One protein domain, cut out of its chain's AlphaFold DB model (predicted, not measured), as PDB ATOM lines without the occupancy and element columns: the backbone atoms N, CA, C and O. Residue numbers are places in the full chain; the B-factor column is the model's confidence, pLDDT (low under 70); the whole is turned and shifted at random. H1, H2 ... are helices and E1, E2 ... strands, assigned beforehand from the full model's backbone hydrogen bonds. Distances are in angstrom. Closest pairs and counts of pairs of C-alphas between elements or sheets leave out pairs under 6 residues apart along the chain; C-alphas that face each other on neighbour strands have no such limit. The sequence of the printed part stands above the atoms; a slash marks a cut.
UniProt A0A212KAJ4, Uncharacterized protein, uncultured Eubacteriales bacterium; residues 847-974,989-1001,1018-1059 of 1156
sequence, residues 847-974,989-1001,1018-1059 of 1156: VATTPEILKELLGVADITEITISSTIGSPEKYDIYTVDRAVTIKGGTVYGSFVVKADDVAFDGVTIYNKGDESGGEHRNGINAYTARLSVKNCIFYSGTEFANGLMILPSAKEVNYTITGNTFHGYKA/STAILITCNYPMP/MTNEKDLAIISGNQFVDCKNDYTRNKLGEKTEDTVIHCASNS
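What this domain is: This is residues 847 to 974, 989 to 1001 and 1018 to 1059 of the 1156 residues of an uncharacterized protein of uncultured Eubacteriales bacterium (UniProt A0A212KAJ4). The chain winds in stacked turns, a solenoid of parallel strands in two sheets, with H1 capping one end. The printed part has 183 residues, under half in named elements, mostly strand: H1, then fifteen strands. It is compact, radius of gyration of the C-alphas 15.8 A, spanning 46 by 42 by 30 A.

Where its parts are: The branched sheet has E2 879-883, E4 893-900, E6 911-914, E7 925-929, E9 940-943, E10 949-953, E12 968-970, E13 992-994 and E15 1031-1033. The other runs E1 865-867, E3 888-890, E5 905-908, E8 933-937, E11 961-965, E14 1024-1028. H1, 851-858, begins at C-alpha (-10.691, 19.015, 3.428); E15 ends at (-17.296, -4.268, 16.252).

How they stand to each other: E2 lies on one side of E4, N 881 and O 897 2.9 A apart, E6 and E7 on the other side. H1 is over E2, its height over the sheet 8.6 A, with every O i to N i+4 pair within hydrogen-bond range.

The domain as a whole: Across the cuts, C-alphas 974 and 989 are 10.8 A apart, 1001 and 1018 21.3 A. The link E1 to E2 is long. 81 residues are under pLDDT 70.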
ATOM      1  N   VAL A 847      -0.321  15.988  -1.101       92.44
ATOM      2  CA  VAL A 847      -0.860  14.950  -0.220       92.44
ATOM      3  C   VAL A 847      -2.062  15.532   0.512       92.44
ATOM      4  O   VAL A 847      -2.020  16.679   0.960       92.44
ATOM      5  N   ALA A 848      -3.144  14.767   0.626       94.75
ATOM      6  CA  ALA A 848      -4.355  15.240   1.274       94.75
ATOM      7  C   ALA A 848      -4.132  15.357   2.793       94.75
ATOM      8  O   ALA A 848      -4.000  14.353   3.495       94.75
ATOM      9  N   THR A 849      -4.098  16.597   3.289       93.81
ATOM     10  CA  THR A 849      -3.955  16.930   4.722       93.81
ATOM     11  C   THR A 849      -5.092  17.798   5.265       93.81
ATOM     12  O   THR A 849      -5.293  17.858   6.476       93.81
ATOM     13  N   THR A 850      -5.878  18.440   4.393       93.25
ATOM     14  CA  THR A 850      -7.067  19.226   4.766       93.25
ATOM     15  C   THR A 850      -8.260  18.892   3.858       93.25
ATOM     16  O   THR A 850      -8.060  18.356   2.760       93.25
ATOM     17  N   PRO A 851      -9.506  19.219   4.266       91.94
ATOM     18  CA  PRO A 851     -10.691  19.015   3.428       91.94
ATOM     19  C   PRO A 851     -10.606  19.724   2.075       91.94
ATOM     20  O   PRO A 851     -11.095  19.218   1.068       91.94
ATOM     21  N   GLU A 852      -9.977  20.898   2.045       93.12
ATOM     22  CA  GLU A 852      -9.808  21.722   0.852       93.12
ATOM     23  C   GLU A 852      -8.843  21.058  -0.139       93.12
ATOM     24  O   GLU A 852      -9.171  20.962  -1.319       93.12
ATOM     25  N   ILE A 853      -7.716  20.514   0.339       92.88
ATOM     26  CA  ILE A 853      -6.743  19.800  -0.508       92.88
ATOM     27  C   ILE A 853      -7.326  18.477  -1.024       92.88
ATOM     28  O   ILE A 853      -7.128  18.136  -2.186       92.88
ATOM     29  N   LEU A 854      -8.092  17.737  -0.211       94.81
ATOM     30  CA  LEU A 854      -8.749  16.511  -0.684       94.81
ATOM     31  C   LEU A 854      -9.783  16.813  -1.784       94.81
ATOM     32  O   LEU A 854      -9.827  16.111  -2.791       94.81
ATOM     33  N   LYS A 855     -10.569  17.891  -1.641       93.88
ATOM     34  CA  LYS A 855     -11.490  18.360  -2.694       93.88
ATOM     35  C   LYS A 855     -10.746  18.839  -3.946       93.88
ATOM     36  O   LYS A 855     -11.205  18.558  -5.049       93.88
ATOM     37  N   GLU A 856      -9.605  19.516  -3.784       93.56
ATOM     38  CA  GLU A 856      -8.728  19.923  -4.891       93.56
ATOM     39  C   GLU A 856      -8.253  18.696  -5.689       93.56
ATOM     40  O   GLU A 856      -8.491  18.617  -6.889       93.56
ATOM     41  N   LEU A 857      -7.658  17.705  -5.016       94.56
ATOM     42  CA  LEU A 857      -7.109  16.487  -5.625       94.56
ATOM     43  C   LEU A 857      -8.172  15.626  -6.328       94.56
ATOM     44  O   LEU A 857      -7.920  15.058  -7.395       94.56
ATOM     45  N   LEU A 858      -9.380  15.546  -5.765       93.75
ATOM     46  CA  LEU A 858     -10.498  14.837  -6.389       93.75
ATOM     47  C   LEU A 858     -10.922  15.477  -7.720       93.75
ATOM     48  O   LEU A 858     -11.246  14.747  -8.652       93.75
ATOM     49  N   GLY A 859     -10.827  16.802  -7.859       90.31
ATOM     50  CA  GLY A 859     -11.142  17.516  -9.104       90.31
ATOM     51  C   GLY A 859     -10.072  17.443 -10.207       90.31
ATOM     52  O   GLY A 859     -10.304  17.946 -11.304       90.31
ATOM     53  N   VAL A 860      -8.903  16.850  -9.942       89.88
ATOM     54  CA  VAL A 860      -7.747  16.845 -10.859       89.88
ATOM     55  C   VAL A 860      -7.657  15.512 -11.603       89.88
ATOM     56  O   VAL A 860      -7.336  14.483 -11.016       89.88
ATOM     57  N   ALA A 861      -7.989  15.519 -12.896       86.44
ATOM     58  CA  ALA A 861      -8.259  14.307 -13.677       86.44
ATOM     59  C   ALA A 861      -7.056  13.356 -13.856       86.44
ATOM     60  O   ALA A 861      -7.254  12.149 -13.967       86.44
ATOM     61  N   ASP A 862      -5.833  13.887 -13.872       86.56
ATOM     62  CA  ASP A 862      -4.569  13.156 -14.026       86.56
ATOM     63  C   ASP A 862      -4.087  12.457 -12.737       86.56
ATOM     64  O   ASP A 862      -3.236  11.569 -12.797       86.56
ATOM     65  N   ILE A 863      -4.668  12.779 -11.575       91.94
ATOM     66  CA  ILE A 863      -4.306  12.166 -10.288       91.94
ATOM     67  C   ILE A 863      -5.072  10.853 -10.090       91.94
ATOM     68  O   ILE A 863      -6.179  10.830  -9.551       91.94
ATOM     69  N   THR A 864      -4.496   9.730 -10.515       93.62
ATOM     70  CA  THR A 864      -5.113   8.396 -10.370       93.62
ATOM     71  C   THR A 864      -5.042   7.825  -8.949       93.62
ATOM     72  O   THR A 864      -5.798   6.908  -8.624       93.62
ATOM     73  N   GLU A 865      -4.199   8.384  -8.074       96.31
ATOM     74  CA  GLU A 865      -4.048   7.963  -6.677       96.31
ATOM     75  C   GLU A 865      -3.917   9.164  -5.726       96.31
ATOM     76  O   GLU A 865      -3.129  10.075  -5.959       96.31
ATOM     77  N   ILE A 866      -4.677   9.164  -4.630       97.12
ATOM     78  CA  ILE A 866      -4.695  10.198  -3.591       97.12
ATOM     79  C   ILE A 866      -4.294   9.564  -2.261       97.12
ATOM     80  O   ILE A 866      -5.037   8.762  -1.699       97.12
ATOM     81  N   THR A 867      -3.154   9.980  -1.716       96.56
ATOM     82  CA  THR A 867      -2.738   9.609  -0.357       96.56
ATOM     83  C   THR A 867      -3.233  10.639   0.651       96.56
ATOM     84  O   THR A 867      -3.066  11.845   0.452       96.56
ATOM     85  N   ILE A 868      -3.792  10.156   1.758       96.50
ATOM     86  CA  ILE A 868      -4.150  10.935   2.942       96.50
ATOM     87  C   ILE A 868      -3.096  10.644   4.017       96.50
ATOM     88  O   ILE A 868      -2.977   9.511   4.482       96.50
ATOM     89  N   SER A 869      -2.290  11.639   4.399       90.94
ATOM     90  CA  SER A 869      -1.177  11.442   5.353       90.94
ATOM     91  C   SER A 869      -1.514  11.785   6.803       90.94
ATOM     92  O   SER A 869      -0.729  11.480   7.699       90.94
ATOM     93  N   SER A 870      -2.658  12.421   7.051       89.44
ATOM     94  CA  SER A 870      -3.068  12.892   8.374       89.44
ATOM     95  C   SER A 870      -4.555  12.638   8.630       89.44
ATOM     96  O   SER A 870      -5.255  12.009   7.837       89.44
ATOM     97  N   THR A 871      -5.048  13.154   9.752       94.12
ATOM     98  CA  THR A 871      -6.480  13.377   9.947       94.12
ATOM     99  C   THR A 871      -6.938  14.576   9.117       94.12
ATOM    100  O   THR A 871      -6.310  15.633   9.156       94.12
ATOM    101  N   ILE A 872      -8.047  14.409   8.400       93.94
ATOM    102  CA  ILE A 872      -8.787  15.425   7.653       93.94
ATOM    103  C   ILE A 872     -10.145  15.634   8.327       93.94
ATOM    104  O   ILE A 872     -10.849  14.669   8.615       93.94
ATOM    105  N   GLY A 873     -10.540  16.893   8.531       88.69
ATOM    106  CA  GLY A 873     -11.759  17.242   9.270       88.69
ATOM    107  C   GLY A 873     -11.604  17.033  10.781       88.69
ATOM    108  O   GLY A 873     -10.489  16.893  11.287       88.69
ATOM    109  N   SER A 874     -12.713  17.048  11.520       87.75
ATOM    110  CA  SER A 874     -12.717  16.821  12.973       87.75
ATOM    111  C   SER A 874     -14.056  16.241  13.460       87.75
ATOM    112  O   SER A 874     -15.042  16.289  12.723       87.75
ATOM    113  N   PRO A 875     -14.161  15.778  14.725       80.44
ATOM    114  CA  PRO A 875     -15.442  15.398  15.339       80.44
ATOM    115  C   PRO A 875     -16.514  16.509  15.347       80.44
ATOM    116  O   PRO A 875     -17.687  16.235  15.603       80.44
ATOM    117  N   GLU A 876     -16.121  17.755  15.074       81.25
ATOM    118  CA  GLU A 876     -16.986  18.936  15.008       81.25
ATOM    119  C   GLU A 876     -17.334  19.321  13.559       81.25
ATOM    120  O   GLU A 876     -18.398  19.891  13.318       81.25
ATOM    121  N   LYS A 877     -16.464  18.993  12.590       81.00
ATOM    122  CA  LYS A 877     -16.582  19.374  11.175       81.00
ATOM    123  C   LYS A 877     -16.389  18.155  10.266       81.00
ATOM    124  O   LYS A 877     -15.261  17.731  10.010       81.00
ATOM    125  N   TYR A 878     -17.509  17.658   9.744       83.62
ATOM    126  CA  TYR A 878     -17.572  16.608   8.728       83.62
ATOM    127  C   TYR A 878     -17.797  17.239   7.353       83.62
ATOM    128  O   TYR A 878     -18.634  18.126   7.206       83.62
ATOM    129  N   ASP A 879     -17.075  16.763   6.345       85.81
ATOM    130  CA  ASP A 879     -17.162  17.260   4.967       85.81
ATOM    131  C   ASP A 879     -17.688  16.177   4.004       85.81
ATOM    132  O   ASP A 879     -17.637  14.982   4.306       85.81
ATOM    133  N   ILE A 880     -18.208  16.589   2.842       85.31
ATOM    134  CA  ILE A 880     -18.623  15.676   1.762       85.31
ATOM    135  C   ILE A 880     -17.618  15.748   0.610       85.31
ATOM    136  O   ILE A 880     -17.270  16.834   0.138       85.31
ATOM    137  N   TYR A 881     -17.190  14.577   0.139       91.50
ATOM    138  CA  TYR A 881     -16.210  14.399  -0.928       91.50
ATOM    139  C   TYR A 881     -16.855  13.646  -2.093       91.50
ATOM    140  O   TYR A 881     -17.128  12.451  -1.995       91.50
ATOM    141  N   THR A 882     -17.137  14.337  -3.200       92.19
ATOM    142  CA  THR A 882     -17.639  13.673  -4.414       92.19
ATOM    143  C   THR A 882     -16.471  13.063  -5.185       92.19
ATOM    144  O   THR A 882     -15.445  13.713  -5.352       92.19
ATOM    145  N   VAL A 883     -16.638  11.822  -5.641       94.00
ATOM    146  CA  VAL A 883     -15.660  11.074  -6.438       94.00
ATOM    147  C   VAL A 883     -16.332  10.673  -7.750       94.00
ATOM    148  O   VAL A 883     -17.044   9.672  -7.819       94.00
ATOM    149  N   ASP A 884     -16.184  11.502  -8.777       93.06
ATOM    150  CA  ASP A 884     -16.868  11.410 -10.077       93.06
ATOM    151  C   ASP A 884     -15.961  10.931 -11.224       93.06
ATOM    152  O   ASP A 884     -16.352  10.952 -12.391       93.06
ATOM    153  N   ARG A 885     -14.779  10.412 -10.879       93.69
ATOM    154  CA  ARG A 885     -13.802   9.787 -11.780       93.69
ATOM    155  C   ARG A 885     -13.117   8.600 -11.100       93.69
ATOM    156  O   ARG A 885     -13.084   8.540  -9.872       93.69
ATOM    157  N   ALA A 886     -12.529   7.702 -11.888       93.88
ATOM    158  CA  ALA A 886     -11.687   6.622 -11.376       93.88
ATOM    159  C   ALA A 886     -10.482   7.193 -10.601       93.88
ATOM    160  O   ALA A 886      -9.764   8.065 -11.106       93.88
ATOM    161  N   VAL A 887     -10.286   6.728  -9.366       96.44
ATOM    162  CA  VAL A 887      -9.198   7.145  -8.466       96.44
ATOM    163  C   VAL A 887      -9.057   6.153  -7.310       96.44
ATOM    164  O   VAL A 887     -10.052   5.613  -6.821       96.44
ATOM    165  N   THR A 888      -7.832   5.937  -6.837       97.44
ATOM    166  CA  THR A 888      -7.563   5.197  -5.595       97.44
ATOM    167  C   THR A 888      -7.288   6.170  -4.449       97.44
ATOM    168  O   THR A 888      -6.408   7.011  -4.569       97.44
ATOM    169  N   ILE A 889      -8.003   6.066  -3.332       97.88
ATOM    170  CA  ILE A 889      -7.838   6.904  -2.136       97.88
ATOM    171  C   ILE A 889      -7.238   6.039  -1.023       97.88
ATOM    172  O   ILE A 889      -7.794   4.990  -0.695       97.88
ATOM    173  N   LYS A 890      -6.098   6.447  -0.455       97.00
ATOM    174  CA  LYS A 890      -5.310   5.610   0.462       97.00
ATOM    175  C   LYS A 890      -4.985   6.264   1.799       97.00
ATOM    176  O   LYS A 890      -4.582   7.426   1.847       97.00
ATOM    177  N   GLY A 891      -5.030   5.449   2.852       93.25
ATOM    178  CA  GLY A 891      -4.501   5.761   4.179       93.25
ATOM    179  C   GLY A 891      -5.240   6.865   4.942       93.25
ATOM    180  O   GLY A 891      -6.336   7.292   4.580       93.25
ATOM    181  N   GLY A 892      -4.603   7.328   6.019       94.81
ATOM    182  CA  GLY A 892      -5.032   8.491   6.793       94.81
ATOM    183  C   GLY A 892      -6.363   8.327   7.527       94.81
ATOM    184  O   GLY A 892      -6.864   7.224   7.761       94.81
ATOM    185  N   THR A 893      -6.926   9.456   7.952       95.31
ATOM    186  CA  THR A 893      -8.215   9.510   8.651       95.31
ATOM    187  C   THR A 893      -9.061  10.651   8.100       95.31
ATOM    188  O   THR A 893      -8.556  11.747   7.897       95.31
ATOM    189  N   VAL A 894     -10.354  10.423   7.884       94.56
ATOM    190  CA  VAL A 894     -11.293  11.409   7.339       94.56
ATOM    191  C   VAL A 894     -12.534  11.475   8.216       94.56
ATOM    192  O   VAL A 894     -13.240  10.485   8.370       94.56
ATOM    193  N   TYR A 895     -12.830  12.657   8.744       91.25
ATOM    194  CA  TYR A 895     -14.134  13.001   9.298       91.25
ATOM    195  C   TYR A 895     -15.006  13.528   8.155       91.25
ATOM    196  O   TYR A 895     -14.884  14.679   7.726       91.25
ATOM    197  N   GLY A 896     -15.848  12.662   7.591       87.69
ATOM    198  CA  GLY A 896     -16.667  13.006   6.434       87.69
ATOM    199  C   GLY A 896     -17.348  11.824   5.754       87.69
ATOM    200  O   GLY A 896     -17.355  10.701   6.252       87.69
ATOM    201  N   SER A 897     -17.919  12.111   4.586       87.12
ATOM    202  CA  SER A 897     -18.642  11.157   3.746       87.12
ATOM    203  C   SER A 897     -18.162  11.246   2.303       87.12
ATOM    204  O   SER A 897     -18.092  12.335   1.732       87.12
ATOM    205  N   PHE A 898     -17.900  10.104   1.674       91.94
ATOM    206  CA  PHE A 898     -17.627  10.031   0.241       91.94
ATOM    207  C   PHE A 898     -18.916   9.770  -0.551       91.94
ATOM    208  O   PHE A 898     -19.792   9.016  -0.120       91.94
ATOM    209  N   VAL A 899     -19.027  10.393  -1.722       89.81
ATOM    210  CA  VAL A 899     -20.110  10.206  -2.696       89.81
ATOM    211  C   VAL A 899     -19.478   9.801  -4.022       89.81
ATOM    212  O   VAL A 899     -19.089  10.643  -4.828       89.81
ATOM    213  N   VAL A 900     -19.338   8.497  -4.222       91.75
ATOM    214  CA  VAL A 900     -18.723   7.890  -5.400       91.75
ATOM    215  C   VAL A 900     -19.765   7.758  -6.505       91.75
ATOM    216  O   VAL A 900     -20.833   7.196  -6.279       91.75
ATOM    217  N   LYS A 901     -19.463   8.283  -7.691       88.44
ATOM    218  CA  LYS A 901     -20.332   8.289  -8.882       88.44
ATOM    219  C   LYS A 901     -19.665   7.681 -10.120       88.44
ATOM    220  O   LYS A 901     -20.305   7.589 -11.161       88.44
ATOM    221  N   ALA A 902     -18.391   7.307 -10.016       89.00
ATOM    222  CA  ALA A 902     -17.630   6.681 -11.086       89.00
ATOM    223  C   ALA A 902     -17.270   5.231 -10.764       89.00
ATOM    224  O   ALA A 902     -17.126   4.836  -9.604       89.00
ATOM    225  N   ASP A 903     -17.101   4.461 -11.828       89.44
ATOM    226  CA  ASP A 903     -16.458   3.154 -11.810       89.44
ATOM    227  C   ASP A 903     -14.959   3.258 -11.497       89.44
ATOM    228  O   ASP A 903     -14.347   4.319 -11.622       89.44
ATOM    229  N   ASP A 904     -14.372   2.118 -11.130       91.94
ATOM    230  CA  ASP A 904     -12.936   1.935 -10.890       91.94
ATOM    231  C   ASP A 904     -12.379   2.849  -9.784       91.94
ATOM    232  O   ASP A 904     -11.203   3.216  -9.765       91.94
ATOM    233  N   VAL A 905     -13.239   3.197  -8.823       95.25
ATOM    234  CA  VAL A 905     -12.847   3.888  -7.595       95.25
ATOM    235  C   VAL A 905     -12.435   2.869  -6.539       95.25
ATOM    236  O   VAL A 905     -13.110   1.859  -6.315       95.25
ATOM    237  N   ALA A 906     -11.318   3.142  -5.871       96.25
ATOM    238  CA  ALA A 906     -10.761   2.281  -4.842       96.25
ATOM    239  C   ALA A 906     -10.480   3.050  -3.546       96.25
ATOM    240  O   ALA A 906     -10.016   4.183  -3.574       96.25
ATOM    241  N   PHE A 907     -10.717   2.410  -2.405       97.69
ATOM    242  CA  PHE A 907     -10.298   2.852  -1.077       97.69
ATOM    243  C   PHE A 907      -9.386   1.779  -0.479       97.69
ATOM    244  O   PHE A 907      -9.736   0.597  -0.538       97.69
ATOM    245  N   ASP A 908      -8.238   2.164   0.082       96.44
ATOM    246  CA  ASP A 908      -7.304   1.231   0.732       96.44
ATOM    247  C   ASP A 908      -6.718   1.814   2.029       96.44
ATOM    248  O   ASP A 908      -6.053   2.850   2.017       96.44
ATOM    249  N   GLY A 909      -6.980   1.178   3.171       95.00
ATOM    250  CA  GLY A 909      -6.435   1.594   4.471       95.00
ATOM    251  C   GLY A 909      -6.964   2.929   5.019       95.00
ATOM    252  O   GLY A 909      -6.362   3.488   5.935       95.00
ATOM    253  N   VAL A 910      -8.053   3.472   4.465       96.75
ATOM    254  CA  VAL A 910      -8.628   4.758   4.896       96.75
ATOM    255  C   VAL A 910      -9.464   4.569   6.162       96.75
ATOM    256  O   VAL A 910     -10.369   3.735   6.193       96.75
ATOM    257  N   THR A 911      -9.211   5.368   7.200       95.19
ATOM    258  CA  THR A 911     -10.115   5.450   8.359       95.19
ATOM    259  C   THR A 911     -11.162   6.537   8.123       95.19
ATOM    260  O   THR A 911     -10.811   7.691   7.903       95.19
ATOM    261  N   ILE A 912     -12.448   6.203   8.170       92.75
ATOM    262  CA  ILE A 912     -13.567   7.111   7.909       92.75
ATOM    263  C   ILE A 912     -14.440   7.199   9.160       92.75
ATOM    264  O   ILE A 912     -15.115   6.243   9.535       92.75
ATOM    265  N   TYR A 913     -14.453   8.372   9.784       88.25
ATOM    266  CA  TYR A 913     -15.459   8.752  10.767       88.25
ATOM    267  C   TYR A 913     -16.613   9.421  10.027       88.25
ATOM    268  O   TYR A 913     -16.406  10.412   9.324       88.25
ATOM    269  N   ASN A 914     -17.836   8.932  10.222       81.19
ATOM    270  CA  ASN A 914     -19.043   9.534   9.663       81.19
ATOM    271  C   ASN A 914     -20.073   9.820  10.761       81.19
ATOM    272  O   ASN A 914     -20.362   8.977  11.609       81.19
ATOM    273  N   LYS A 915     -20.646  11.024  10.736       70.62
ATOM    274  CA  LYS A 915     -21.676  11.468  11.676       70.62
ATOM    275  C   LYS A 915     -23.015  11.500  10.959       70.62
ATOM    276  O   LYS A 915     -23.269  12.409  10.175       70.62
ATOM    277  N   GLY A 916     -23.874  10.526  11.251       59.66
ATOM    278  CA  GLY A 916     -25.289  10.678  10.943       59.66
ATOM    279  C   GLY A 916     -25.876  11.850  11.735       59.66
ATOM    280  O   GLY A 916     -25.317  12.307  12.730       59.66
ATOM    281  N   ASP A 917     -26.998  12.365  11.259       51.97
ATOM    282  CA  ASP A 917     -27.751  13.419  11.928       51.97
ATOM    283  C   ASP A 917     -29.098  12.843  12.365       51.97
ATOM    284  O   ASP A 917     -29.828  12.272  11.547       51.97
ATOM    285  N   GLU A 918     -29.419  13.016  13.647       46.59
ATOM    286  CA  GLU A 918     -30.691  12.631  14.271       46.59
ATOM    287  C   GLU A 918     -31.899  13.280  13.567       46.59
ATOM    288  O   GLU A 918     -32.999  12.727  13.584       46.59
ATOM    289  N   SER A 919     -31.690  14.423  12.899       44.28
ATOM    290  CA  SER A 919     -32.719  15.219  12.218       44.28
ATOM    291  C   SER A 919     -32.699  15.150  10.680       44.28
ATOM    292  O   SER A 919     -33.617  15.657  10.030       44.28
ATOM    293  N   GLY A 920     -31.744  14.425  10.085       45.22
ATOM    294  CA  GLY A 920     -31.813  13.978   8.689       45.22
ATOM    295  C   GLY A 920     -30.926  14.668   7.645       45.22
ATOM    296  O   GLY A 920     -31.218  14.532   6.456       45.22
ATOM    297  N   GLY A 921     -29.845  15.334   8.052       47.81
ATOM    298  CA  GLY A 921     -28.797  15.871   7.180       47.81
ATOM    299  C   GLY A 921     -28.008  14.844   6.346       47.81
ATOM    300  O   GLY A 921     -28.173  13.626   6.445       47.81
ATOM    301  N   GLU A 922     -27.120  15.369   5.495       48.84
ATOM    302  CA  GLU A 922     -26.550  14.674   4.327       48.84
ATOM    303  C   GLU A 922     -25.471  13.602   4.632       48.84
ATOM    304  O   GLU A 922     -25.095  12.835   3.747       48.84
ATOM    305  N   HIS A 923     -24.996  13.497   5.877       51.22
ATOM    306  CA  HIS A 923     -23.766  12.774   6.261       51.22
ATOM    307  C   HIS A 923     -23.956  11.323   6.756       51.22
ATOM    308  O   HIS A 923     -23.115  10.785   7.481       51.22
ATOM    309  N   ARG A 924     -25.062  10.648   6.407       64.62
ATOM    310  CA  ARG A 924     -25.409   9.358   7.046       64.62
ATOM    311  C   ARG A 924     -24.391   8.232   6.837       64.62
ATOM    312  O   ARG A 924     -24.229   7.416   7.737       64.62
ATOM    313  N   ASN A 925     -23.690   8.172   5.706       76.12
ATOM    314  CA  ASN A 925     -22.814   7.037   5.387       76.12
ATOM    315  C   ASN A 925     -21.354   7.457   5.176       76.12
ATOM    316  O   ASN A 925     -21.102   8.543   4.651       76.12
ATOM    317  N   GLY A 926     -20.402   6.592   5.538       81.69
ATOM    318  CA  GLY A 926     -18.972   6.810   5.285       81.69
ATOM    319  C   GLY A 926     -18.642   6.833   3.791       81.69
ATOM    320  O   GLY A 926     -17.998   7.764   3.311       81.69
ATOM    321  N   ILE A 927     -19.160   5.865   3.030       89.00
ATOM    322  CA  ILE A 927     -19.123   5.848   1.560       89.00
ATOM    323  C   ILE A 927     -20.539   5.616   1.016       89.00
ATOM    324  O   ILE A 927     -21.217   4.667   1.411       89.00
ATOM    325  N   ASN A 928     -20.965   6.465   0.079       84.69
ATOM    326  CA  ASN A 928     -22.167   6.310  -0.742       84.69
ATOM    327  C   ASN A 928     -21.724   6.058  -2.187       84.69
ATOM    328  O   ASN A 928     -21.176   6.963  -2.811       84.69
ATOM    329  N   ALA A 929     -21.940   4.861  -2.717       85.62
ATOM    330  CA  ALA A 929     -21.414   4.437  -4.008       85.62
ATOM    331  C   ALA A 929     -22.527   4.188  -5.036       85.62
ATOM    332  O   ALA A 929     -23.274   3.223  -4.941       85.62
ATOM    333  N   TYR A 930     -22.601   5.055  -6.042       83.50
ATOM    334  CA  TYR A 930     -23.524   5.018  -7.177       83.50
ATOM    335  C   TYR A 930     -22.766   4.565  -8.434       83.50
ATOM    336  O   TYR A 930     -22.625   5.313  -9.398       83.50
ATOM    337  N   THR A 931     -22.172   3.375  -8.368       80.88
ATOM    338  CA  THR A 931     -21.161   2.888  -9.320       80.88
ATOM    339  C   THR A 931     -21.297   1.383  -9.536       80.88
ATOM    340  O   THR A 931     -21.731   0.663  -8.631       80.88
ATOM    341  N   ALA A 932     -20.943   0.901 -10.730       79.56
ATOM    342  CA  ALA A 932     -20.918  -0.525 -11.035       79.56
ATOM    343  C   ALA A 932     -19.641  -1.200 -10.512       79.56
ATOM    344  O   ALA A 932     -19.645  -2.409 -10.280       79.56
ATOM    345  N   ARG A 933     -18.551  -0.438 -10.319       83.38
ATOM    346  CA  ARG A 933     -17.223  -0.978  -9.991       83.38
ATOM    347  C   ARG A 933     -16.553  -0.215  -8.845       83.38
ATOM    348  O   ARG A 933     -16.217   0.958  -8.990       83.38
ATOM    349  N   LEU A 934     -16.353  -0.893  -7.709       88.38
ATOM    350  CA  LEU A 934     -15.807  -0.309  -6.473       88.38
ATOM    351  C   LEU A 934     -14.902  -1.297  -5.719       88.38
ATOM    352  O   LEU A 934     -15.281  -2.443  -5.472       88.38
ATOM    353  N   SER A 935     -13.746  -0.823  -5.254       90.88
ATOM    354  CA  SER A 935     -12.883  -1.544  -4.309       90.88
ATOM    355  C   SER A 935     -12.826  -0.810  -2.964       90.88
ATOM    356  O   SER A 935     -12.575   0.387  -2.923       90.88
ATOM    357  N   VAL A 936     -13.009  -1.512  -1.848       90.12
ATOM    358  CA  VAL A 936     -12.864  -0.984  -0.481       90.12
ATOM    359  C   VAL A 936     -12.082  -2.010   0.333       90.12
ATOM    360  O   VAL A 936     -12.573  -3.110   0.600       90.12
ATOM    361  N   LYS A 937     -10.834  -1.691   0.674       88.00
ATOM    362  CA  LYS A 937      -9.883  -2.627   1.281       88.00
ATOM    363  C   LYS A 937      -9.282  -2.054   2.553       88.00
ATOM    364  O   LYS A 937      -8.938  -0.879   2.586       88.00
ATOM    365  N   ASN A 938      -9.132  -2.879   3.588       90.88
ATOM    366  CA  ASN A 938      -8.419  -2.534   4.828       90.88
ATOM    367  C   ASN A 938      -8.882  -1.229   5.528       90.88
ATOM    368  O   ASN A 938      -8.171  -0.697   6.377       90.88
ATOM    369  N   CYS A 939     -10.043  -0.678   5.160       93.12
ATOM    370  CA  CYS A 939     -10.560   0.587   5.671       93.12
ATOM    371  C   CYS A 939     -11.205   0.389   7.043       93.12
ATOM    372  O   CYS A 939     -11.723  -0.688   7.345       93.12
ATOM    373  N   ILE A 940     -11.219   1.436   7.865       90.50
ATOM    374  CA  ILE A 940     -11.845   1.410   9.191       90.50
ATOM    375  C   ILE A 940     -12.985   2.426   9.213       90.50
ATOM    376  O   ILE A 940     -12.762   3.596   8.937       90.50
ATOM    377  N   PHE A 941     -14.200   2.010   9.552       86.88
ATOM    378  CA  PHE A 941     -15.387   2.866   9.568       86.88
ATOM    379  C   PHE A 941     -15.878   3.086  10.998       86.88
ATOM    380  O   PHE A 941     -16.095   2.116  11.721       86.88
ATOM    381  N   TYR A 942     -16.115   4.337  11.387       83.38
ATOM    382  CA  TYR A 942     -16.659   4.723  12.691       83.38
ATOM    383  C   TYR A 942     -17.957   5.515  12.518       83.38
ATOM    384  O   TYR A 942     -17.937   6.693  12.160       83.38
ATOM    385  N   SER A 943     -19.091   4.873  12.812       72.69
ATOM    386  CA  SER A 943     -20.413   5.508  12.766       72.69
ATOM    387  C   SER A 943     -20.737   6.229  14.080       72.69
ATOM    388  O   SER A 943     -20.929   5.604  15.120       72.69
ATOM    389  N   GLY A 944     -20.803   7.561  14.027       62.91
ATOM    390  CA  GLY A 944     -20.918   8.434  15.201       62.91
ATOM    391  C   GLY A 944     -22.317   8.580  15.815       62.91
ATOM    392  O   GLY A 944     -22.428   9.180  16.881       62.91
ATOM    393  N   THR A 945     -23.370   8.057  15.178       61.66
ATOM    394  CA  THR A 945     -24.766   8.144  15.653       61.66
ATOM    395  C   THR A 945     -25.581   6.904  15.281       61.66
ATOM    396  O   THR A 945     -25.181   6.087  14.441       61.66
ATOM    397  N   GLU A 946     -26.792   6.814  15.832       55.22
ATOM    398  CA  GLU A 946     -27.863   5.994  15.262       55.22
ATOM    399  C   GLU A 946     -28.117   6.389  13.783       55.22
ATOM    400  O   GLU A 946     -27.834   7.516  13.366       55.22
ATOM    401  N   PHE A 947     -28.639   5.456  12.975       56.47
ATOM    402  CA  PHE A 947     -28.955   5.635  11.539       56.47
ATOM    403  C   PHE A 947     -27.787   5.898  10.564       56.47
ATOM    404  O   PHE A 947     -28.034   6.340   9.436       56.47
ATOM    405  N   ALA A 948     -26.544   5.615  10.955       63.03
ATOM    406  CA  ALA A 948     -25.368   5.765  10.099       63.03
ATOM    407  C   ALA A 948     -24.826   4.418   9.573       63.03
ATOM    408  O   ALA A 948     -24.859   3.430  10.306       63.03
ATOM    409  N   ASN A 949     -24.310   4.373   8.335       70.62
ATOM    410  CA  ASN A 949     -23.674   3.170   7.767       70.62
ATOM    411  C   ASN A 949     -22.197   3.393   7.418       70.62
ATOM    412  O   ASN A 949     -21.794   4.505   7.083       70.62
ATOM    413  N   GLY A 950     -21.388   2.331   7.412       75.06
ATOM    414  CA  GLY A 950     -20.007   2.416   6.926       75.06
ATOM    415  C   GLY A 950     -19.954   2.571   5.404       75.06
ATOM    416  O   GLY A 950     -19.469   3.576   4.884       75.06
ATOM    417  N   LEU A 951     -20.526   1.595   4.695       80.00
ATOM    418  CA  LEU A 951     -20.537   1.521   3.233       80.00
ATOM    419  C   LEU A 951     -21.957   1.273   2.707       80.00
ATOM    420  O   LEU A 951     -22.618   0.323   3.120       80.00
ATOM    421  N   MET A 952     -22.413   2.099   1.768       78.38
ATOM    422  CA  MET A 952     -23.671   1.923   1.041       78.38
ATOM    423  C   MET A 952     -23.408   1.923  -0.467       78.38
ATOM    424  O   MET A 952     -22.799   2.863  -0.971       78.38
ATOM    425  N   ILE A 953     -23.889   0.907  -1.189       76.06
ATOM    426  CA  ILE A 953     -23.721   0.756  -2.641       76.06
ATOM    427  C   ILE A 953     -25.090   0.612  -3.325       76.06
ATOM    428  O   ILE A 953     -25.892  -0.253  -2.966       76.06
ATOM    429  N   LEU A 954     -25.342   1.476  -4.308       72.19
ATOM    430  CA  LEU A 954     -26.594   1.641  -5.048       72.19
ATOM    431  C   LEU A 954     -26.321   1.615  -6.574       72.19
ATOM    432  O   LEU A 954     -26.356   2.670  -7.217       72.19
ATOM    433  N   PRO A 955     -25.995   0.453  -7.181       66.25
ATOM    434  CA  PRO A 955     -25.832   0.340  -8.630       66.25
ATOM    435  C   PRO A 955     -27.109   0.660  -9.409       66.25
ATOM    436  O   PRO A 955     -28.196   0.171  -9.097       66.25
ATOM    437  N   SER A 956     -26.927   1.372 -10.523       58.81
ATOM    438  CA  SER A 956     -27.914   1.515 -11.600       58.81
ATOM    439  C   SER A 956     -27.609   0.640 -12.829       58.81
ATOM    440  O   SER A 956     -28.248   0.804 -13.866       58.81
ATOM    441  N   ALA A 957     -26.596  -0.234 -12.754       59.78
ATOM    442  CA  ALA A 957     -26.096  -1.054 -13.862       59.78
ATOM    443  C   ALA A 957     -26.462  -2.545 -13.707       59.78
ATOM    444  O   ALA A 957     -26.755  -3.002 -12.606       59.78
ATOM    445  N   LYS A 958     -26.426  -3.287 -14.825       54.06
ATOM    446  CA  LYS A 958     -26.752  -4.730 -14.920       54.06
ATOM    447  C   LYS A 958     -25.544  -5.681 -14.862       54.06
ATOM    448  O   LYS A 958     -25.730  -6.881 -15.008       54.06
ATOM    449  N   GLU A 959     -24.335  -5.142 -14.760       62.44
ATOM    450  CA  GLU A 959     -23.105  -5.900 -14.514       62.44
ATOM    451  C   GLU A 959     -22.353  -5.150 -13.401       62.44
ATOM    452  O   GLU A 959     -22.123  -3.944 -13.545       62.44
ATOM    453  N   VAL A 960     -22.029  -5.809 -12.283       66.19
ATOM    454  CA  VAL A 960     -21.357  -5.197 -11.117       66.19
ATOM    455  C   VAL A 960     -20.112  -5.968 -10.669       66.19
ATOM    456  O   VAL A 960     -20.073  -7.197 -10.695       66.19
ATOM    457  N   ASN A 961     -19.085  -5.243 -10.215       70.75
ATOM    458  CA  ASN A 961     -17.854  -5.821  -9.671       70.75
ATOM    459  C   ASN A 961     -17.415  -5.067  -8.405       70.75
ATOM    460  O   ASN A 961     -16.950  -3.925  -8.467       70.75
ATOM    461  N   TYR A 962     -17.558  -5.715  -7.250       75.62
ATOM    462  CA  TYR A 962     -17.245  -5.131  -5.949       75.62
ATOM    463  C   TYR A 962     -16.222  -5.970  -5.196       75.62
ATOM    464  O   TYR A 962     -16.399  -7.170  -5.015       75.62
ATOM    465  N   THR A 963     -15.168  -5.330  -4.692       74.44
ATOM    466  CA  THR A 963     -14.185  -5.971  -3.804       74.44
ATOM    467  C   THR A 963     -14.190  -5.271  -2.451       74.44
ATOM    468  O   THR A 963     -13.672  -4.166  -2.337       74.44
ATOM    469  N   ILE A 964     -14.763  -5.898  -1.423       75.38
ATOM    470  CA  ILE A 964     -14.918  -5.327  -0.077       75.38
ATOM    471  C   ILE A 964     -14.198  -6.244   0.917       75.38
ATOM    472  O   ILE A 964     -14.790  -7.202   1.423       75.38
ATOM    473  N   THR A 965     -12.907  -6.005   1.169       66.38
ATOM    474  CA  THR A 965     -12.053  -6.984   1.869       66.38
ATOM    475  C   THR A 965     -11.211  -6.419   3.010       66.38
ATOM    476  O   THR A 965     -10.508  -5.429   2.829       66.38
ATOM    477  N   GLY A 966     -11.193  -7.101   4.158       66.50
ATOM    478  CA  GLY A 966     -10.310  -6.764   5.287       66.50
ATOM    479  C   GLY A 966     -10.672  -5.484   6.051       66.50
ATOM    480  O   GLY A 966      -9.859  -4.999   6.830       66.50
ATOM    481  N   ASN A 967     -11.857  -4.914   5.823       76.50
ATOM    482  CA  ASN A 967     -12.294  -3.667   6.454       76.50
ATOM    483  C   ASN A 967     -12.849  -3.907   7.865       76.50
ATOM    484  O   ASN A 967     -13.475  -4.938   8.108       76.50
ATOM    485  N   THR A 968     -12.722  -2.930   8.759       77.06
ATOM    486  CA  THR A 968     -13.304  -2.969  10.111       77.06
ATOM    487  C   THR A 968     -14.419  -1.939  10.238       77.06
ATOM    488  O   THR A 968     -14.221  -0.763   9.953       77.06
ATOM    489  N   PHE A 969     -15.594  -2.355  10.700       75.25
ATOM    490  CA  PHE A 969     -16.753  -1.488  10.896       75.25
ATOM    491  C   PHE A 969     -17.103  -1.400  12.383       75.25
ATOM    492  O   PHE A 969     -17.401  -2.413  13.013       75.25
ATOM    493  N   HIS A 970     -17.093  -0.188  12.932       72.19
ATOM    494  CA  HIS A 970     -17.487   0.112  14.304       72.19
ATOM    495  C   HIS A 970     -18.908   0.692  14.333       72.19
ATOM    496  O   HIS A 970     -19.177   1.754  13.760       72.19
ATOM    497  N   GLY A 971     -19.818  -0.021  15.000       63.53
ATOM    498  CA  GLY A 971     -21.195   0.409  15.231       63.53
ATOM    499  C   GLY A 971     -21.318   1.483  16.314       63.53
ATOM    500  O   GLY A 971     -20.437   1.649  17.159       63.53
ATOM    501  N   TYR A 972     -22.442   2.203  16.307       61.41
ATOM    502  CA  TYR A 972     -22.757   3.169  17.358       61.41
ATOM    503  C   TYR A 972     -23.181   2.466  18.656       61.41
ATOM    504  O   TYR A 972     -24.121   1.665  18.670       61.41
ATOM    505  N   LYS A 973     -22.519   2.809  19.766       55.75
ATOM    506  CA  LYS A 973     -22.769   2.236  21.093       55.75
ATOM    507  C   LYS A 973     -23.610   3.182  21.953       55.75
ATOM    508  O   LYS A 973     -23.073   4.005  22.689       55.75
ATOM    509  N   ALA A 974     -24.931   3.037  21.881       47.78
ATOM    510  CA  ALA A 974     -25.852   3.737  22.773       47.78
ATOM    511  C   ALA A 974     -25.709   3.222  24.220       47.78
ATOM    512  O   ALA A 974     -25.991   2.053  24.506       47.78
ATOM    513  N   SER A 989     -27.281   1.311  13.332       50.41
ATOM    514  CA  SER A 989     -26.271   1.408  12.272       50.41
ATOM    515  C   SER A 989     -26.118   0.075  11.519       50.41
ATOM    516  O   SER A 989     -26.043  -0.969  12.178       50.41
ATOM    517  N   THR A 990     -26.054   0.084  10.181       54.38
ATOM    518  CA  THR A 990     -25.711  -1.115   9.383       54.38
ATOM    519  C   THR A 990     -24.315  -0.961   8.786       54.38
ATOM    520  O   THR A 990     -23.951   0.104   8.299       54.38
ATOM    521  N   ALA A 991     -23.488  -2.000   8.847       61.25
ATOM    522  CA  ALA A 991     -22.085  -1.864   8.460       61.25
ATOM    523  C   ALA A 991     -21.889  -1.736   6.935       61.25
ATOM    524  O   ALA A 991     -21.205  -0.819   6.475       61.25
ATOM    525  N   ILE A 992     -22.533  -2.620   6.164       66.81
ATOM    526  CA  ILE A 992     -22.528  -2.634   4.696       66.81
ATOM    527  C   ILE A 992     -23.972  -2.784   4.202       66.81
ATOM    528  O   ILE A 992     -24.665  -3.714   4.612       66.81
ATOM    529  N   LEU A 993     -24.399  -1.916   3.284       64.62
ATOM    530  CA  LEU A 993     -25.681  -1.996   2.582       64.62
ATOM    531  C   LEU A 993     -25.442  -2.022   1.067       64.62
ATOM    532  O   LEU A 993     -24.804  -1.123   0.530       64.62
ATOM    533  N   ILE A 994     -25.979  -3.023   0.372       62.12
ATOM    534  CA  ILE A 994     -25.957  -3.121  -1.095       62.12
ATOM    535  C   ILE A 994     -27.399  -3.325  -1.562       62.12
ATOM    536  O   ILE A 994     -28.087  -4.195  -1.029       62.12
ATOM    537  N   THR A 995     -27.874  -2.536  -2.530       56.88
ATOM    538  CA  THR A 995     -29.216  -2.719  -3.121       56.88
ATOM    539  C   THR A 995     -29.169  -2.619  -4.641       56.88
ATOM    540  O   THR A 995     -28.707  -1.613  -5.175       56.88
ATOM    541  N   CYS A 996     -29.688  -3.623  -5.340       47.09
ATOM    542  CA  CYS A 996     -29.755  -3.650  -6.798       47.09
ATOM    543  C   CYS A 996     -30.906  -2.794  -7.365       47.09
ATOM    544  O   CYS A 996     -31.936  -2.596  -6.719       47.09
ATOM    545  N   ASN A 997     -30.730  -2.316  -8.603       45.88
ATOM    546  CA  ASN A 997     -31.770  -1.708  -9.447       45.88
ATOM    547  C   ASN A 997     -32.516  -0.486  -8.861       45.88
ATOM    548  O   ASN A 997     -33.662  -0.217  -9.230       45.88
ATOM    549  N   TYR A 998     -31.872   0.301  -7.991       43.12
ATOM    550  CA  TYR A 998     -32.466   1.545  -7.500       43.12
ATOM    551  C   TYR A 998     -32.227   2.698  -8.494       43.12
ATOM    552  O   TYR A 998     -31.070   2.990  -8.808       43.12
ATOM    553  N   PRO A 999     -33.266   3.388  -9.007       44.06
ATOM    554  CA  PRO A 999     -33.060   4.558  -9.860       44.06
ATOM    555  C   PRO A 999     -32.367   5.666  -9.062       44.06
ATOM    556  O   PRO A 999     -32.755   5.927  -7.923       44.06
ATOM    557  N   MET A1000     -31.363   6.331  -9.654       40.53
ATOM    558  CA  MET A1000     -30.642   7.424  -8.988       40.53
ATOM    559  C   MET A1000     -31.636   8.483  -8.489       40.53
ATOM    560  O   MET A1000     -32.295   9.135  -9.307       40.53
ATOM    561  N   PRO A1001     -31.767   8.689  -7.169       42.81
ATOM    562  CA  PRO A1001     -32.696   9.674  -6.654       42.81
ATOM    563  C   PRO A1001     -32.119  11.081  -6.838       42.81
ATOM    564  O   PRO A1001     -30.926  11.317  -6.657       42.81
ATOM    565  N   MET A1018     -31.014 -11.030  -9.719       32.94
ATOM    566  CA  MET A1018     -29.579 -11.093 -10.041       32.94
ATOM    567  C   MET A1018     -29.173 -12.046 -11.179       32.94
ATOM    568  O   MET A1018     -28.425 -12.962 -10.880       32.94
ATOM    569  N   THR A1019     -29.689 -11.965 -12.412       34.47
ATOM    570  CA  THR A1019     -29.687 -13.145 -13.324       34.47
ATOM    571  C   THR A1019     -28.432 -13.406 -14.184       34.47
ATOM    572  O   THR A1019     -28.525 -14.206 -15.116       34.47
ATOM    573  N   ASN A1020     -27.299 -12.721 -13.985       34.69
ATOM    574  CA  ASN A1020     -26.143 -12.802 -14.899       34.69
ATOM    575  C   ASN A1020     -24.878 -13.383 -14.239       34.69
ATOM    576  O   ASN A1020     -24.386 -12.861 -13.245       34.69
ATOM    577  N   GLU A1021     -24.249 -14.360 -14.906       34.16
ATOM    578  CA  GLU A1021     -23.011 -15.067 -14.493       34.16
ATOM    579  C   GLU A1021     -21.749 -14.181 -14.332       34.16
ATOM    580  O   GLU A1021     -20.660 -14.692 -14.078       34.16
ATOM    581  N   LYS A1022     -21.856 -12.858 -14.508       34.88
ATOM    582  CA  LYS A1022     -20.732 -11.907 -14.443       34.88
ATOM    583  C   LYS A1022     -20.740 -10.998 -13.210       34.88
ATOM    584  O   LYS A1022     -19.775 -10.258 -13.020       34.88
ATOM    585  N   ASP A1023     -21.803 -11.018 -12.409       46.09
ATOM    586  CA  ASP A1023     -21.915 -10.171 -11.219       46.09
ATOM    587  C   ASP A1023     -21.052 -10.726 -10.077       46.09
ATOM    588  O   ASP A1023     -21.330 -11.793  -9.531       46.09
ATOM    589  N   LEU A1024     -19.995  -9.997  -9.706       48.66
ATOM    590  CA  LEU A1024     -18.930 -10.502  -8.832       48.66
ATOM    591  C   LEU A1024     -18.728  -9.587  -7.615       48.66
ATOM    592  O   LEU A1024     -18.116  -8.522  -7.697       48.66
ATOM    593  N   ALA A1025     -19.245 -10.007  -6.458       50.44
ATOM    594  CA  ALA A1025     -19.123  -9.287  -5.187       50.44
ATOM    595  C   ALA A1025     -18.230 -10.058  -4.197       50.44
ATOM    596  O   ALA A1025     -18.703 -10.853  -3.384       50.44
ATOM    597  N   ILE A1026     -16.921  -9.803  -4.242       50.47
ATOM    598  CA  ILE A1026     -15.935 -10.412  -3.340       50.47
ATOM    599  C   ILE A1026     -15.965  -9.676  -1.996       50.47
ATOM    600  O   ILE A1026     -15.311  -8.647  -1.818       50.47
ATOM    601  N   ILE A1027     -16.706 -10.221  -1.031       57.66
ATOM    602  CA  ILE A1027     -16.786  -9.707   0.343       57.66
ATOM    603  C   ILE A1027     -16.105 -10.706   1.283       57.66
ATOM    604  O   ILE A1027     -16.617 -11.802   1.496       57.66
ATOM    605  N   SER A1028     -14.942 -10.363   1.848       52.84
ATOM    606  CA  SER A1028     -14.186 -11.315   2.680       52.84
ATOM    607  C   SER A1028     -13.322 -10.671   3.766       52.84
ATOM    608  O   SER A1028     -12.800  -9.568   3.622       52.84
ATOM    609  N   GLY A1029     -13.165 -11.365   4.896       52.03
ATOM    610  CA  GLY A1029     -12.230 -10.968   5.961       52.03
ATOM    611  C   GLY A1029     -12.549  -9.653   6.688       52.03
ATOM    612  O   GLY A1029     -11.701  -9.167   7.431       52.03
ATOM    613  N   ASN A1030     -13.736  -9.075   6.485       59.12
ATOM    614  CA  ASN A1030     -14.172  -7.867   7.188       59.12
ATOM    615  C   ASN A1030     -14.513  -8.166   8.662       59.12
ATOM    616  O   ASN A1030     -14.961  -9.269   8.990       59.12
ATOM    617  N   GLN A1031     -14.324  -7.180   9.537       61.44
ATOM    618  CA  GLN A1031     -14.616  -7.236  10.970       61.44
ATOM    619  C   GLN A1031     -15.760  -6.282  11.331       61.44
ATOM    620  O   GLN A1031     -15.845  -5.177  10.797       61.44
ATOM    621  N   PHE A1032     -16.608  -6.685  12.276       64.62
ATOM    622  CA  PHE A1032     -17.729  -5.893  12.784       64.62
ATOM    623  C   PHE A1032     -17.602  -5.790  14.309       64.62
ATOM    624  O   PHE A1032     -17.436  -6.804  14.988       64.62
ATOM    625  N   VAL A1033     -17.606  -4.570  14.846       61.31
ATOM    626  CA  VAL A1033     -17.296  -4.268  16.252       61.31
ATOM    627  C   VAL A1033     -18.406  -3.399  16.833       61.31
ATOM    628  O   VAL A1033     -18.694  -2.328  16.306       61.31
ATOM    629  N   ASP A1034     -19.041  -3.856  17.915       60.50
ATOM    630  CA  ASP A1034     -20.195  -3.195  18.554       60.50
ATOM    631  C   ASP A1034     -21.373  -2.874  17.590       60.50
ATOM    632  O   ASP A1034     -22.225  -2.030  17.870       60.50
ATOM    633  N   CYS A1035     -21.476  -3.581  16.457       51.72
ATOM    634  CA  CYS A1035     -22.628  -3.524  15.555       51.72
ATOM    635  C   CYS A1035     -23.827  -4.281  16.156       51.72
ATOM    636  O   CYS A1035     -23.697  -5.419  16.601       51.72
ATOM    637  N   LYS A1036     -25.012  -3.650  16.172       45.78
ATOM    638  CA  LYS A1036     -26.235  -4.223  16.774       45.78
ATOM    639  C   LYS A1036     -27.106  -5.014  15.782       45.78
ATOM    640  O   LYS A1036     -27.818  -5.906  16.224       45.78
ATOM    641  N   ASN A1037     -27.014  -4.738  14.475       45.56
ATOM    642  CA  ASN A1037     -27.606  -5.555  13.407       45.56
ATOM    643  C   ASN A1037     -26.607  -5.751  12.249       45.56
ATOM    644  O   ASN A1037     -26.258  -4.785  11.566       45.56
ATOM    645  N   ASP A1038     -26.256  -7.000  11.942       41.28
ATOM    646  CA  ASP A1038     -25.439  -7.364  10.773       41.28
ATOM    647  C   ASP A1038     -26.328  -7.636   9.543       41.28
ATOM    648  O   ASP A1038     -26.431  -8.759   9.054       41.28
ATOM    649  N   TYR A1039     -27.034  -6.614   9.049       38.31
ATOM    650  CA  TYR A1039     -27.949  -6.764   7.906       38.31
ATOM    651  C   TYR A1039     -27.226  -6.736   6.543       38.31
ATOM    652  O   TYR A1039     -27.398  -5.810   5.751       38.31
ATOM    653  N   THR A1040     -26.506  -7.804   6.189       39.41
ATOM    654  CA  THR A1040     -26.218  -8.119   4.774       39.41
ATOM    655  C   THR A1040     -27.480  -8.673   4.105       39.41
ATOM    656  O   THR A1040     -27.623  -9.874   3.881       39.41
ATOM    657  N   ARG A1041     -28.441  -7.794   3.776       36.38
ATOM    658  CA  ARG A1041     -29.670  -8.181   3.053       36.38
ATOM    659  C   ARG A1041     -29.385  -8.395   1.559       36.38
ATOM    660  O   ARG A1041     -29.831  -7.620   0.718       36.38
ATOM    661  N   ASN A1042     -28.659  -9.460   1.239       37.41
ATOM    662  CA  ASN A1042     -28.370  -9.850  -0.136       37.41
ATOM    663  C   ASN A1042     -29.563 -10.641  -0.701       37.41
ATOM    664  O   ASN A1042     -29.713 -11.828  -0.419       37.41
ATOM    665  N   LYS A1043     -30.448  -9.981  -1.460       36.59
ATOM    666  CA  LYS A1043     -31.557 -10.644  -2.169       36.59
ATOM    667  C   LYS A1043     -31.129 -10.936  -3.610       36.59
ATOM    668  O   LYS A1043     -31.649 -10.354  -4.555       36.59
ATOM    669  N   LEU A1044     -30.105 -11.780  -3.738       36.38
ATOM    670  CA  LEU A1044     -29.605 -12.256  -5.025       36.38
ATOM    671  C   LEU A1044     -30.588 -13.288  -5.583       36.38
ATOM    672  O   LEU A1044     -30.911 -14.264  -4.906       36.38
ATOM    673  N   GLY A1045     -31.075 -13.024  -6.794       35.34
ATOM    674  CA  GLY A1045     -31.858 -13.982  -7.576       35.34
ATOM    675  C   GLY A1045     -31.016 -15.182  -8.015       35.34
ATOM    676  O   GLY A1045     -29.815 -15.244  -7.756       35.34
ATOM    677  N   GLU A1046     -31.656 -16.151  -8.659       35.28
ATOM    678  CA  GLU A1046     -31.037 -17.439  -8.982       35.28
ATOM    679  C   GLU A1046     -29.754 -17.313  -9.834       35.28
ATOM    680  O   GLU A1046     -29.759 -16.678 -10.887       35.28
ATOM    681  N   LYS A1047     -28.709 -18.048  -9.409       37.50
ATOM    682  CA  LYS A1047     -27.415 -18.309 -10.081       37.50
ATOM    683  C   LYS A1047     -26.360 -17.187 -10.080       37.50
ATOM    684  O   LYS A1047     -26.137 -16.522 -11.087       37.50
ATOM    685  N   THR A1048     -25.544 -17.165  -9.025       36.94
ATOM    686  CA  THR A1048     -24.124 -16.771  -9.111       36.94
ATOM    687  C   THR A1048     -23.250 -17.784  -8.364       36.94
ATOM    688  O   THR A1048     -23.548 -18.165  -7.230       36.94
ATOM    689  N   GLU A1049     -22.176 -18.261  -9.002       35.94
ATOM    690  CA  GLU A1049     -21.171 -19.091  -8.326       35.94
ATOM    691  C   GLU A1049     -20.278 -18.208  -7.424       35.94
ATOM    692  O   GLU A1049     -19.977 -17.066  -7.762       35.94
ATOM    693  N   ASP A1050     -19.872 -18.740  -6.263       36.62
ATOM    694  CA  ASP A1050     -19.014 -18.098  -5.245       36.62
ATOM    695  C   ASP A1050     -19.566 -16.836  -4.524       36.62
ATOM    696  O   ASP A1050     -18.944 -15.772  -4.491       36.62
ATOM    697  N   THR A1051     -20.678 -16.983  -3.786       36.66
ATOM    698  CA  THR A1051     -21.083 -16.006  -2.747       36.66
ATOM    699  C   THR A1051     -20.486 -16.362  -1.373       36.66
ATOM    700  O   THR A1051     -20.890 -17.333  -0.735       36.66
ATOM    701  N   VAL A1052     -19.563 -15.544  -0.850       35.97
ATOM    702  CA  VAL A1052     -18.998 -15.716   0.508       35.97
ATOM    703  C   VAL A1052     -19.778 -14.874   1.526       35.97
ATOM    704  O   VAL A1052     -19.730 -13.647   1.496       35.97
ATOM    705  N   ILE A1053     -20.480 -15.526   2.461       36.50
ATOM    706  CA  ILE A1053     -21.262 -14.856   3.517       36.50
ATOM    707  C   ILE A1053     -20.540 -14.981   4.865       36.50
ATOM    708  O   ILE A1053     -20.364 -16.079   5.390       36.50
ATOM    709  N   HIS A1054     -20.166 -13.844   5.456       35.31
ATOM    710  CA  HIS A1054     -19.695 -13.751   6.841       35.31
ATOM    711  C   HIS A1054     -20.855 -13.345   7.770       35.31
ATOM    712  O   HIS A1054     -21.577 -12.397   7.467       35.31
ATOM    713  N   CYS A1055     -20.995 -14.002   8.928       33.94
ATOM    714  CA  CYS A1055     -21.939 -13.623   9.989       33.94
ATOM    715  C   CYS A1055     -21.218 -13.583  11.345       33.94
ATOM    716  O   CYS A1055     -20.496 -14.526  11.668       33.94
ATOM    717  N   ALA A1056     -21.402 -12.514  12.132       28.22
ATOM    718  CA  ALA A1056     -20.647 -12.291  13.372       28.22
ATOM    719  C   ALA A1056     -21.427 -11.487  14.439       28.22
ATOM    720  O   ALA A1056     -20.901 -10.539  15.018       28.22
ATOM    721  N   SER A1057     -22.668 -11.884  14.740       34.09
ATOM    722  CA  SER A1057     -23.508 -11.158  15.704       34.09
ATOM    723  C   SER A1057     -23.222 -11.548  17.164       34.09
ATOM    724  O   SER A1057     -23.305 -12.722  17.533       34.09
ATOM    725  N   ASN A1058     -23.021 -10.539  18.018       31.16
ATOM    726  CA  ASN A1058     -22.991 -10.658  19.484       31.16
ATOM    727  C   ASN A1058     -24.368 -10.390  20.147       31.16
ATOM    728  O   ASN A1058     -24.448 -10.209  21.363       31.16
ATOM    729  N   SER A1059     -25.458 -10.353  19.368       33.66
ATOM    730  CA  SER A1059     -26.829 -10.157  19.867       33.66
ATOM    731  C   SER A1059     -27.413 -11.453  20.444       33.66
ATOM    732  O   SER A1059     -27.167 -12.553  19.947       33.66
TER     733      SER A1059